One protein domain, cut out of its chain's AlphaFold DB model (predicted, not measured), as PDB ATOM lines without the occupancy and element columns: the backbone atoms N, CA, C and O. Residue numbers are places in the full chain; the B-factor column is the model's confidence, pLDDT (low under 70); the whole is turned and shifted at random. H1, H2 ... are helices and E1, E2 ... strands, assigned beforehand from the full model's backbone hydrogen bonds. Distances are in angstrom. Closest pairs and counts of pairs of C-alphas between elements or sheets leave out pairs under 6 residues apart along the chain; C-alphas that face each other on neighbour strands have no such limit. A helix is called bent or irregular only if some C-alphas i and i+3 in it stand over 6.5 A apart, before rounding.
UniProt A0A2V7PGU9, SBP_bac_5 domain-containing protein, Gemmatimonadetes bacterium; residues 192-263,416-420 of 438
ATOM      1  N   MET A 192      -8.787 -17.674  15.517       90.12
ATOM      2  CA  MET A 192      -8.773 -18.147  14.146       90.12
ATOM      3  C   MET A 192      -7.865 -19.366  14.038       90.12
ATOM      4  O   MET A 192      -6.669 -19.269  14.305       90.12
ATOM      5  N   THR A 193      -8.429 -20.510  13.656       73.81
ATOM      6  CA  THR A 193      -7.640 -21.743  13.543       73.81
ATOM      7  C   THR A 193      -6.911 -21.848  12.217       73.81
ATOM      8  O   THR A 193      -5.702 -22.024  12.235       73.81
ATOM      9  N   HIS A 194      -7.605 -21.720  11.084       64.31
ATOM     10  CA  HIS A 194      -7.021 -21.811   9.742       64.31
ATOM     11  C   HIS A 194      -7.932 -21.114   8.716       64.31
ATOM     12  O   HIS A 194      -9.157 -21.133   8.860       64.31
ATOM     13  N   SER A 195      -7.339 -20.549   7.660       61.59
ATOM     14  CA  SER A 195      -7.999 -20.468   6.354       61.59
ATOM     15  C   SER A 195      -7.831 -21.825   5.673       61.59
ATOM     16  O   SER A 195      -6.735 -22.390   5.688       61.59
ATOM     17  N   ASN A 196      -8.898 -22.399   5.122       59.47
ATOM     18  CA  ASN A 196      -8.782 -23.665   4.403       59.47
ATOM     19  C   ASN A 196      -8.040 -23.406   3.075       59.47
ATOM     20  O   ASN A 196      -8.564 -22.677   2.239       59.47
ATOM     21  N   PRO A 197      -6.858 -23.992   2.804       62.53
ATOM     22  CA  PRO A 197      -6.154 -23.749   1.541       62.53
ATOM     23  C   PRO A 197      -6.944 -24.225   0.311       62.53
ATOM     24  O   PRO A 197      -6.758 -23.696  -0.781       62.53
ATOM     25  N   ALA A 198      -7.837 -25.206   0.488       62.97
ATOM     26  CA  ALA A 198      -8.763 -25.675  -0.543       62.97
ATOM     27  C   ALA A 198     -10.043 -24.820  -0.642       62.97
ATOM     28  O   ALA A 198     -10.846 -25.012  -1.554       62.97
ATOM     29  N   SER A 199     -10.262 -23.895   0.294       69.81
ATOM     30  CA  SER A 199     -11.399 -22.969   0.323       69.81
ATOM     31  C   SER A 199     -10.925 -21.628   0.896       69.81
ATOM     32  O   SER A 199     -11.184 -21.338   2.064       69.81
ATOM     33  N   PRO A 200     -10.173 -20.831   0.111       72.94
ATOM     34  CA  PRO A 200      -9.552 -19.591   0.586       72.94
ATOM     35  C   PRO A 200     -10.578 -18.554   1.064       72.94
ATOM     36  O   PRO A 200     -10.240 -17.686   1.865       72.94
ATOM     37  N   ASP A 201     -11.828 -18.697   0.623       79.88
ATOM     38  CA  ASP A 201     -12.963 -17.868   1.020       79.88
ATOM     39  C   ASP A 201     -13.610 -18.309   2.346       79.88
ATOM     40  O   ASP A 201     -14.617 -17.749   2.776       79.88
ATOM     41  N   GLU A 202     -13.039 -19.312   3.017       87.62
ATOM     42  CA  GLU A 202     -13.540 -19.866   4.269       87.62
ATOM     43  C   GLU A 202     -12.530 -19.694   5.412       87.62
ATOM     44  O   GLU A 202     -11.367 -20.108   5.336       87.62
ATOM     45  N   LEU A 203     -13.015 -19.126   6.514       90.94
ATOM     46  CA  LEU A 203     -12.296 -18.964   7.772       90.94
ATOM     47  C   LEU A 203     -13.039 -19.697   8.894       90.94
ATOM     48  O   LEU A 203     -14.268 -19.663   8.965       90.94
ATOM     49  N   VAL A 204     -12.301 -20.330   9.808       91.69
ATOM     50  CA  VAL A 204     -12.894 -21.019  10.964       91.69
ATOM     51  C   VAL A 204     -12.367 -20.449  12.275       91.69
ATOM     52  O   VAL A 204     -11.191 -20.624  12.623       91.69
ATOM     53  N   ALA A 205     -13.270 -19.831  13.037       92.44
ATOM     54  CA  ALA A 205     -12.998 -19.356  14.385       92.44
ATOM     55  C   ALA A 205     -13.512 -20.369  15.418       92.44
ATOM     56  O   ALA A 205     -14.704 -20.678  15.477       92.44
ATOM     57  N   GLN A 206     -12.611 -20.891  16.244       91.69
ATOM     58  CA  GLN A 206     -12.937 -21.853  17.297       91.69
ATOM     59  C   GLN A 206     -13.067 -21.146  18.647       91.69
ATOM     60  O   GLN A 206     -12.367 -20.161  18.878       91.69
ATOM     61  N   PRO A 207     -13.911 -21.622  19.571       90.94
ATOM     62  CA  PRO A 207     -13.895 -21.145  20.947       90.94
ATOM     63  C   PRO A 207     -12.554 -21.477  21.626       90.94
ATOM     64  O   PRO A 207     -12.050 -22.592  21.505       90.94
ATOM     65  N   ILE A 208     -11.978 -20.536  22.383       85.50
ATOM     66  CA  ILE A 208     -10.693 -20.735  23.097       85.50
ATOM     67  C   ILE A 208     -10.770 -21.799  24.195       85.50
ATOM     68  O   ILE A 208      -9.780 -22.438  24.547       85.50
ATOM     69  N   ARG A 209     -11.961 -21.999  24.755       76.50
ATOM     70  CA  ARG A 209     -12.266 -23.086  25.685       76.50
ATOM     71  C   ARG A 209     -13.622 -23.665  25.306       76.50
ATOM     72  O   ARG A 209     -14.450 -22.911  24.792       76.50
ATOM     73  N   PRO A 210     -13.893 -24.945  25.611       66.00
ATOM     74  CA  PRO A 210     -15.236 -25.497  25.517       66.00
ATOM     75  C   PRO A 210     -16.134 -24.762  26.522       66.00
ATOM     76  O   PRO A 210     -16.228 -25.124  27.692       66.00
ATOM     77  N   THR A 211     -16.729 -23.651  26.099       67.25
ATOM     78  CA  THR A 211     -17.777 -22.963  26.847       67.25
ATOM     79  C   THR A 211     -19.095 -23.580  26.397       67.25
ATOM     80  O   THR A 211     -19.410 -23.487  25.208       67.25
ATOM     81  N   PRO A 212     -19.859 -24.235  27.293       70.56
ATOM     82  CA  PRO A 212     -21.137 -24.828  26.926       70.56
ATOM     83  C   PRO A 212     -22.020 -23.817  26.187       70.56
ATOM     84  O   PRO A 212     -22.265 -22.719  26.684       70.56
ATOM     85  N   GLY A 213     -22.470 -24.182  24.985       72.81
ATOM     86  CA  GLY A 213     -23.344 -23.344  24.164       72.81
ATOM     87  C   GLY A 213     -22.655 -22.272  23.309       72.81
ATOM     88  O   GLY A 213     -23.369 -21.521  22.647       72.81
ATOM     89  N   ARG A 214     -21.315 -22.189  23.280       85.62
ATOM     90  CA  ARG A 214     -20.585 -21.323  22.338       85.62
ATOM     91  C   ARG A 214     -20.172 -22.133  21.089       85.62
ATOM     92  O   ARG A 214     -19.294 -22.986  21.216       85.62
ATOM     93  N   PRO A 215     -20.787 -21.902  19.912       89.50
ATOM     94  CA  PRO A 215     -20.501 -22.655  18.688       89.50
ATOM     95  C   PRO A 215     -19.172 -22.227  18.067       89.50
ATOM     96  O   PRO A 215     -18.773 -21.081  18.242       89.50
ATOM     97  N   ALA A 216     -18.537 -23.078  17.266       91.44
ATOM     98  CA  ALA A 216     -17.542 -22.645  16.288       91.44
ATOM     99  C   ALA A 216     -18.189 -21.758  15.212       91.44
ATOM    100  O   ALA A 216     -19.360 -21.933  14.870       91.44
ATOM    101  N   LEU A 217     -17.432 -20.812  14.659       93.00
ATOM    102  CA  LEU A 217     -17.902 -19.937  13.587       93.00
ATOM    103  C   LEU A 217     -17.231 -20.339  12.279       93.00
ATOM    104  O   LEU A 217     -16.006 -20.287  12.161       93.00
ATOM    105  N   LYS A 218     -18.046 -20.726  11.301       93.31
ATOM    106  CA  LYS A 218     -17.626 -20.975   9.923       93.31
ATOM    107  C   LYS A 218     -17.929 -19.728   9.098       93.31
ATOM    108  O   LYS A 218     -19.067 -19.540   8.673       93.31
ATOM    109  N   ILE A 219     -16.934 -18.874   8.910       93.31
ATOM    110  CA  ILE A 219     -17.064 -17.604   8.200       93.31
ATOM    111  C   ILE A 219     -16.820 -17.849   6.709       93.31
ATOM    112  O   ILE A 219     -15.764 -18.349   6.330       93.31
ATOM    113  N   VAL A 220     -17.794 -17.501   5.877       90.94
ATOM    114  CA  VAL A 220     -17.748 -17.639   4.420       90.94
ATOM    115  C   VAL A 220     -17.782 -16.244   3.812       90.94
ATOM    116  O   VAL A 220     -18.745 -15.501   3.999       90.94
ATOM    117  N   MET A 221     -16.722 -15.880   3.101       87.94
ATOM    118  CA  MET A 221     -16.634 -14.626   2.363       87.94
ATOM    119  C   MET A 221     -17.354 -14.814   1.028       87.94
ATOM    120  O   MET A 221     -16.895 -15.553   0.161       87.94
ATOM    121  N   ALA A 222     -18.513 -14.185   0.878       79.44
ATOM    122  CA  ALA A 222     -19.287 -14.186  -0.354       79.44
ATOM    123  C   ALA A 222     -19.220 -12.789  -0.968       79.44
ATOM    124  O   ALA A 222     -19.368 -11.799  -0.267       79.44
ATOM    125  N   ALA A 223     -19.022 -12.679  -2.282       74.94
ATOM    126  CA  ALA A 223     -19.208 -11.386  -2.937       74.94
ATOM    127  C   ALA A 223     -20.669 -10.914  -2.749       74.94
ATOM    128  O   ALA A 223     -21.555 -11.767  -2.691       74.94
ATOM    129  N   PRO A 224     -20.972  -9.601  -2.764       69.50
ATOM    130  CA  PRO A 224     -22.341  -9.105  -2.570       69.50
ATOM    131  C   PRO A 224     -23.375  -9.737  -3.517       69.50
ATOM    132  O   PRO A 224     -24.512  -9.993  -3.138       69.50
ATOM    133  N   THR A 225     -22.975 -10.065  -4.750       71.00
ATOM    134  CA  THR A 225     -23.837 -10.740  -5.735       71.00
ATOM    135  C   THR A 225     -24.100 -12.218  -5.434       71.00
ATOM    136  O   THR A 225     -25.009 -12.793  -6.022       71.00
ATOM    137  N   ALA A 226     -23.303 -12.832  -4.559       82.81
ATOM    138  CA  ALA A 226     -23.392 -14.228  -4.135       82.81
ATOM    139  C   ALA A 226     -24.023 -14.380  -2.736       82.81
ATOM    140  O   ALA A 226     -24.157 -15.493  -2.233       82.81
ATOM    141  N   SER A 227     -24.446 -13.284  -2.095       84.50
ATOM    142  CA  SER A 227     -25.068 -13.319  -0.765       84.50
ATOM    143  C   SER A 227     -26.366 -14.141  -0.734       84.50
ATOM    144  O   SER A 227     -26.663 -14.790   0.269       84.50
ATOM    145  N   ARG A 228     -27.111 -14.199  -1.849       90.62
ATOM    146  CA  ARG A 228     -28.256 -15.115  -2.023       90.62
ATOM    147  C   ARG A 228     -27.827 -16.582  -1.999       90.62
ATOM    148  O   ARG A 228     -28.385 -17.360  -1.230       90.62
ATOM    149  N   ASP A 229     -26.792 -16.924  -2.763       89.94
ATOM    150  CA  ASP A 229     -26.248 -18.284  -2.830       89.94
ATOM    151  C   ASP A 229     -25.752 -18.746  -1.454       89.94
ATOM    152  O   ASP A 229     -25.879 -19.917  -1.105       89.94
ATOM    153  N   ALA A 230     -25.238 -17.826  -0.630       91.06
ATOM    154  CA  ALA A 230     -24.851 -18.131   0.743       91.06
ATOM    155  C   ALA A 230     -26.051 -18.556   1.612       91.06
ATOM    156  O   ALA A 230     -25.936 -19.503   2.394       91.06
ATOM    157  N   LEU A 231     -27.215 -17.911   1.462       93.25
ATOM    158  CA  LEU A 231     -28.446 -18.317   2.157       93.25
ATOM    159  C   LEU A 231     -28.955 -19.682   1.668       93.25
ATOM    160  O   LEU A 231     -29.390 -20.492   2.495       93.25
ATOM    161  N   ASP A 232     -28.841 -19.958   0.365       92.50
ATOM    162  CA  ASP A 232     -29.219 -21.237  -0.259       92.50
ATOM    163  C   ASP A 232     -28.294 -22.383   0.154       92.50
ATOM    164  O   ASP A 232     -28.750 -23.489   0.450       92.50
ATOM    165  N   ALA A 233     -26.996 -22.096   0.276       91.38
ATOM    166  CA  ALA A 233     -25.994 -22.992   0.848       91.38
ATOM    167  C   ALA A 233     -26.178 -23.204   2.362       91.38
ATOM    168  O   ALA A 233     -25.509 -24.044   2.966       91.38
ATOM    169  N   GLY A 234     -27.104 -22.471   2.980       91.75
ATOM    170  CA  GLY A 234     -27.515 -22.670   4.355       91.75
ATOM    171  C   GLY A 234     -26.730 -21.865   5.385       91.75
ATOM    172  O   GLY A 234     -26.711 -22.283   6.545       91.75
ATOM    173  N   ALA A 235     -26.140 -20.724   5.010       94.25
ATOM    174  CA  ALA A 235     -25.580 -19.774   5.971       94.25
ATOM    175  C   ALA A 235     -26.600 -19.468   7.073       94.25
ATOM    176  O   ALA A 235     -27.784 -19.272   6.814       94.25
ATOM    177  N   ASP A 236     -26.162 -19.461   8.325       93.88
ATOM    178  CA  ASP A 236     -27.062 -19.238   9.448       93.88
ATOM    179  C   ASP A 236     -27.228 -17.756   9.764       93.88
ATOM    180  O   ASP A 236     -28.304 -17.325  10.172       93.88
ATOM    181  N   LEU A 237     -26.159 -16.991   9.581       93.75
ATOM    182  CA  LEU A 237     -26.124 -15.549   9.730       93.75
ATOM    183  C   LEU A 237     -25.530 -14.957   8.457       93.75
ATOM    184  O   LEU A 237     -24.476 -15.401   8.016       93.75
ATOM    185  N   LEU A 238     -26.169 -13.937   7.904       93.38
ATOM    186  CA  LEU A 238     -25.615 -13.112   6.837       93.38
ATOM    187  C   LEU A 238     -25.794 -11.649   7.227       93.38
ATOM    188  O   LEU A 238     -26.916 -11.230   7.500       93.38
ATOM    189  N   VAL A 239     -24.710 -10.875   7.234       89.81
ATOM    190  CA  VAL A 239     -24.796  -9.412   7.328       89.81
ATOM    191  C   VAL A 239     -24.644  -8.832   5.929       89.81
ATOM    192  O   VAL A 239     -23.635  -9.064   5.257       89.81
ATOM    193  N   THR A 240     -25.674  -8.129   5.470       88.38
ATOM    194  CA  THR A 240     -25.719  -7.579   4.115       88.38
ATOM    195  C   THR A 240     -26.565  -6.316   4.056       88.38
ATOM    196  O   THR A 240     -27.518  -6.143   4.815       88.38
ATOM    197  N   ASP A 241     -26.204  -5.435   3.142       86.75
ATOM    198  CA  ASP A 241     -26.929  -4.237   2.741       86.75
ATOM    199  C   ASP A 241     -27.552  -4.386   1.335       86.75
ATOM    200  O   ASP A 241     -28.269  -3.490   0.891       86.75
ATOM    201  N   ASP A 242     -27.344  -5.529   0.658       86.88
ATOM    202  CA  ASP A 242     -27.811  -5.790  -0.708       86.88
ATOM    203  C   ASP A 242     -29.347  -5.970  -0.769       86.88
ATOM    204  O   ASP A 242     -29.871  -6.993  -0.312       86.88
ATOM    205  N   PRO A 243     -30.107  -5.047  -1.393       85.69
ATOM    206  CA  PRO A 243     -31.569  -5.042  -1.372       85.69
ATOM    207  C   PRO A 243     -32.161  -6.276  -2.036       85.69
ATOM    208  O   PRO A 243     -33.195  -6.781  -1.603       85.69
ATOM    209  N   ALA A 244     -31.488  -6.776  -3.073       88.19
ATOM    210  CA  ALA A 244     -31.887  -7.972  -3.788       88.19
ATOM    211  C   ALA A 244     -31.814  -9.202  -2.866       88.19
ATOM    212  O   ALA A 244     -32.704 -10.058  -2.895       88.19
ATOM    213  N   THR A 245     -30.785  -9.298  -2.029       91.12
ATOM    214  CA  THR A 245     -30.658 -10.338  -1.009       91.12
ATOM    215  C   THR A 245     -31.656 -10.145   0.130       91.12
ATOM    216  O   THR A 245     -32.251 -11.130   0.559       91.12
ATOM    217  N   LEU A 246     -31.927  -8.911   0.570       91.19
ATOM    218  CA  LEU A 246     -32.949  -8.639   1.594       91.19
ATOM    219  C   LEU A 246     -34.356  -9.032   1.126       91.19
ATOM    220  O   LEU A 246     -35.102  -9.677   1.863       91.19
ATOM    221  N   GLU A 247     -34.722  -8.686  -0.110       91.62
ATOM    222  CA  GLU A 247     -35.998  -9.084  -0.710       91.62
ATOM    223  C   GLU A 247     -36.111 -10.608  -0.807       91.62
ATOM    224  O   GLU A 247     -37.134 -11.177  -0.425       91.62
ATOM    225  N   TYR A 248     -35.032 -11.276  -1.229       93.19
ATOM    226  CA  TYR A 248     -34.977 -12.732  -1.273       93.19
ATOM    227  C   TYR A 248     -35.137 -13.357   0.119       93.19
ATOM    228  O   TYR A 248     -35.997 -14.217   0.313       93.19
ATOM    229  N   ALA A 249     -34.382 -12.882   1.110       93.50
ATOM    230  CA  ALA A 249     -34.411 -13.387   2.479       93.50
ATOM    231  C   ALA A 249     -35.810 -13.305   3.113       93.50
ATOM    232  O   ALA A 249     -36.202 -14.212   3.848       93.50
ATOM    233  N   ARG A 250     -36.605 -12.276   2.786       93.00
ATOM    234  CA  ARG A 250     -37.998 -12.132   3.258       93.00
ATOM    235  C   ARG A 250     -38.935 -13.220   2.734       93.00
ATOM    236  O   ARG A 250     -39.947 -13.497   3.375       93.00
ATOM    237  N   THR A 251     -38.606 -13.858   1.609       95.44
ATOM    238  CA  THR A 251     -39.362 -15.013   1.091       95.44
ATOM    239  C   THR A 251     -39.056 -16.305   1.859       95.44
ATOM    240  O   THR A 251     -39.848 -17.250   1.829       95.44
ATOM    241  N   LEU A 252     -37.940 -16.353   2.597       94.69
ATOM    242  CA  LEU A 252     -37.483 -17.537   3.312       94.69
ATOM    243  C   LEU A 252     -38.067 -17.584   4.731       94.69
ATOM    244  O   LEU A 252     -37.554 -16.977   5.671       94.69
ATOM    245  N   SER A 253     -39.101 -18.402   4.932       91.88
ATOM    246  CA  SER A 253     -39.766 -18.572   6.240       91.88
ATOM    247  C   SER A 253     -38.850 -19.074   7.371       91.88
ATOM    248  O   SER A 253     -39.198 -18.954   8.547       91.88
ATOM    249  N   GLY A 254     -37.682 -19.634   7.040       91.75
ATOM    250  CA  GLY A 254     -36.669 -20.095   7.992       91.75
ATOM    251  C   GLY A 254     -35.765 -18.996   8.562       91.75
ATOM    252  O   GLY A 254     -34.998 -19.283   9.483       91.75
ATOM    253  N   TYR A 255     -35.857 -17.763   8.061       93.81
ATOM    254  CA  TYR A 255     -35.001 -16.643   8.454       93.81
ATOM    255  C   TYR A 255     -35.816 -15.484   9.044       93.81
ATOM    256  O   TYR A 255     -37.047 -15.435   8.951       93.81
ATOM    257  N   ALA A 256     -35.124 -14.577   9.725       92.19
ATOM    258  CA  ALA A 256     -35.619 -13.250  10.056       92.19
ATOM    259  C   ALA A 256     -34.676 -12.202   9.474       92.19
ATOM    260  O   ALA A 256     -33.459 -12.353   9.558       92.19
ATOM    261  N   ASP A 257     -35.266 -11.154   8.916       92.38
ATOM    262  CA  ASP A 257     -34.588  -9.938   8.489       92.38
ATOM    263  C   ASP A 257     -34.588  -8.953   9.668       92.38
ATOM    264  O   ASP A 257     -35.647  -8.448  10.051       92.38
ATOM    265  N   LEU A 258     -33.426  -8.753  10.294       90.19
ATOM    266  CA  LEU A 258     -33.255  -7.852  11.430       90.19
ATOM    267  C   LEU A 258     -32.438  -6.631  10.987       90.19
ATOM    268  O   LEU A 258     -31.230  -6.766  10.772       90.19
ATOM    269  N   PRO A 259     -33.046  -5.439  10.865       89.44
ATOM    270  CA  PRO A 259     -32.279  -4.242  10.564       89.44
ATOM    271  C   PRO A 259     -31.312  -3.941  11.708       89.44
ATOM    272  O   PRO A 259     -31.705  -3.965  12.878       89.44
ATOM    273  N   LEU A 260     -30.061  -3.628  11.376       88.00
ATOM    274  CA  LEU A 260     -29.103  -3.138  12.359       88.00
ATOM    275  C   LEU A 260     -29.327  -1.640  12.612       88.00
ATOM    276  O   LEU A 260     -30.156  -0.982  11.976       88.00
ATOM    277  N   GLU A 261     -28.606  -1.086  13.579       85.62
ATOM    278  CA  GLU A 261     -28.621   0.356  13.805       85.62
ATOM    279  C   GLU A 261     -28.079   1.110  12.585       85.62
ATOM    280  O   GLU A 261     -27.255   0.602  11.822       85.62
ATOM    281  N   TRP A 262     -28.518   2.359  12.424       89.19
ATOM    282  CA  TRP A 262     -27.917   3.292  11.469       89.19
ATOM    283  C   TRP A 262     -26.462   3.542  11.876       89.19
ATOM    284  O   TRP A 262     -26.188   4.381  12.738       89.19
ATOM    285  N   GLY A 263     -25.546   2.760  11.308       87.81
ATOM    286  CA  GLY A 263     -24.139   2.717  11.705       87.81
ATOM    287  C   GLY A 263     -23.237   3.607  10.859       87.81
ATOM    288  O   GLY A 263     -22.137   3.957  11.288       87.81
ATOM    289  N   ALA A 416     -28.970  -7.903   9.509       91.88
ATOM    290  CA  ALA A 416     -28.634  -9.270   9.862       91.88
ATOM    291  C   ALA A 416     -29.781 -10.192   9.433       91.88
ATOM    292  O   ALA A 416     -30.874 -10.161  10.002       91.88
ATOM    293  N   ILE A 417     -29.521 -11.048   8.448       93.88
ATOM    294  CA  ILE A 417     -30.398 -12.156   8.083       93.88
ATOM    295  C   ILE A 417     -30.038 -13.347   8.966       93.88
ATOM    296  O   ILE A 417     -28.945 -13.903   8.869       93.88
ATOM    297  N   VAL A 418     -30.954 -13.720   9.857       93.44
ATOM    298  CA  VAL A 418     -30.693 -14.663  10.951       93.44
ATOM    299  C   VAL A 418     -31.599 -15.877  10.825       93.44
ATOM    300  O   VAL A 418     -32.826 -15.760  10.903       93.44
ATOM    301  N   ARG A 419     -31.016 -17.071  10.703       92.94
ATOM    302  CA  ARG A 419     -31.761 -18.330  10.737       92.94
ATOM    303  C   ARG A 419     -32.475 -18.473  12.079       92.94
ATOM    304  O   ARG A 419     -31.895 -18.278  13.150       92.94
ATOM    305  N   ARG A 420     -33.753 -18.842  12.033       89.50
ATOM    306  CA  ARG A 420     -34.565 -19.067  13.235       89.50
ATOM    307  C   ARG A 420     -33.936 -20.136  14.124       89.50
ATOM    308  O   ARG A 420     -33.515 -21.191  13.651       89.50
TER     309      ARG A 420
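AT A GLANCE: This is residues 192 to 263 and 416 to 420 of the 438 residues of the protein "SBP_bac_5 domain-containing protein" of Gemmatimonadetes bacterium (UniProt A0A2V7PGU9). Two lobes follow each other: an antiparallel sheet, E1, E2, E3, and a second small sheet, E4, E6, E5, with H1 and H2 side by side over one face and the other face bare. The 77 printed residues have two named helices and six strands, in the order E1 E2 E3 H1 E4 H2 E5 E6. Both sheets are antiparallel and the class is mixed, helices and strands. The whole is only just loose, close to compact, with a radius of gyration of the C-alphas of 13.9 A and spans of 37 by 30 by 27 A.

HOW THE PARTS SIT: E1, residues 192 to 196, E2, 199 to 207, and E3, 216 to 221, form a meander, each strand the antiparallel neighbour of the one before; N 193 and O 204 are 3.0 A apart, N 219 and O 203 2.8 A. E2 bends by 58 degrees at residue 202. H1, residues 224 to 232, is irregular, with C-alphas 225 and 228 7.2 A apart. E4, residues 237 to 240, H2, 243 to 251, and E5, 255 to 259, form a split strand-helix-strand unit, two strands running the same way with a third between them, E6, residues 416 to 419; its crossover is right-handed. N 417 and O 238 are 2.8 A apart, N 256 and O 418 2.8 A. H1 and H2 are on the same face of this sheet, at heights of 9.7 A and 9.4 A. They touch, closest at C-alphas 228 and 245, 5.4 A, at a shallow tilt of 13 degrees, the same way. Of the O i to N i+4 pairs, 3 of 5 in H1 and 4 of 5 in H2 are within hydrogen-bond range.

IN THESE COORDINATES: E1 begins at C-alpha 192, (-8.773, -18.147, 14.146). E2 is 20.9 A long, E3 16.1 A and H1 14.1 A. E6 ends at C-alpha 419, (-31.761, -18.330, 10.737).

THE WHOLE: The two farthest C-alphas, Arg 209 and Ala 244, are 38.5 A apart. Residues 264 to 415 are not printed, and C-alphas 263 and 416 are 12.9 A apart across the cut. Of the links printed whole, none is long. Residues 194 to 199, 210 to 211 and 224 have pLDDT under 70.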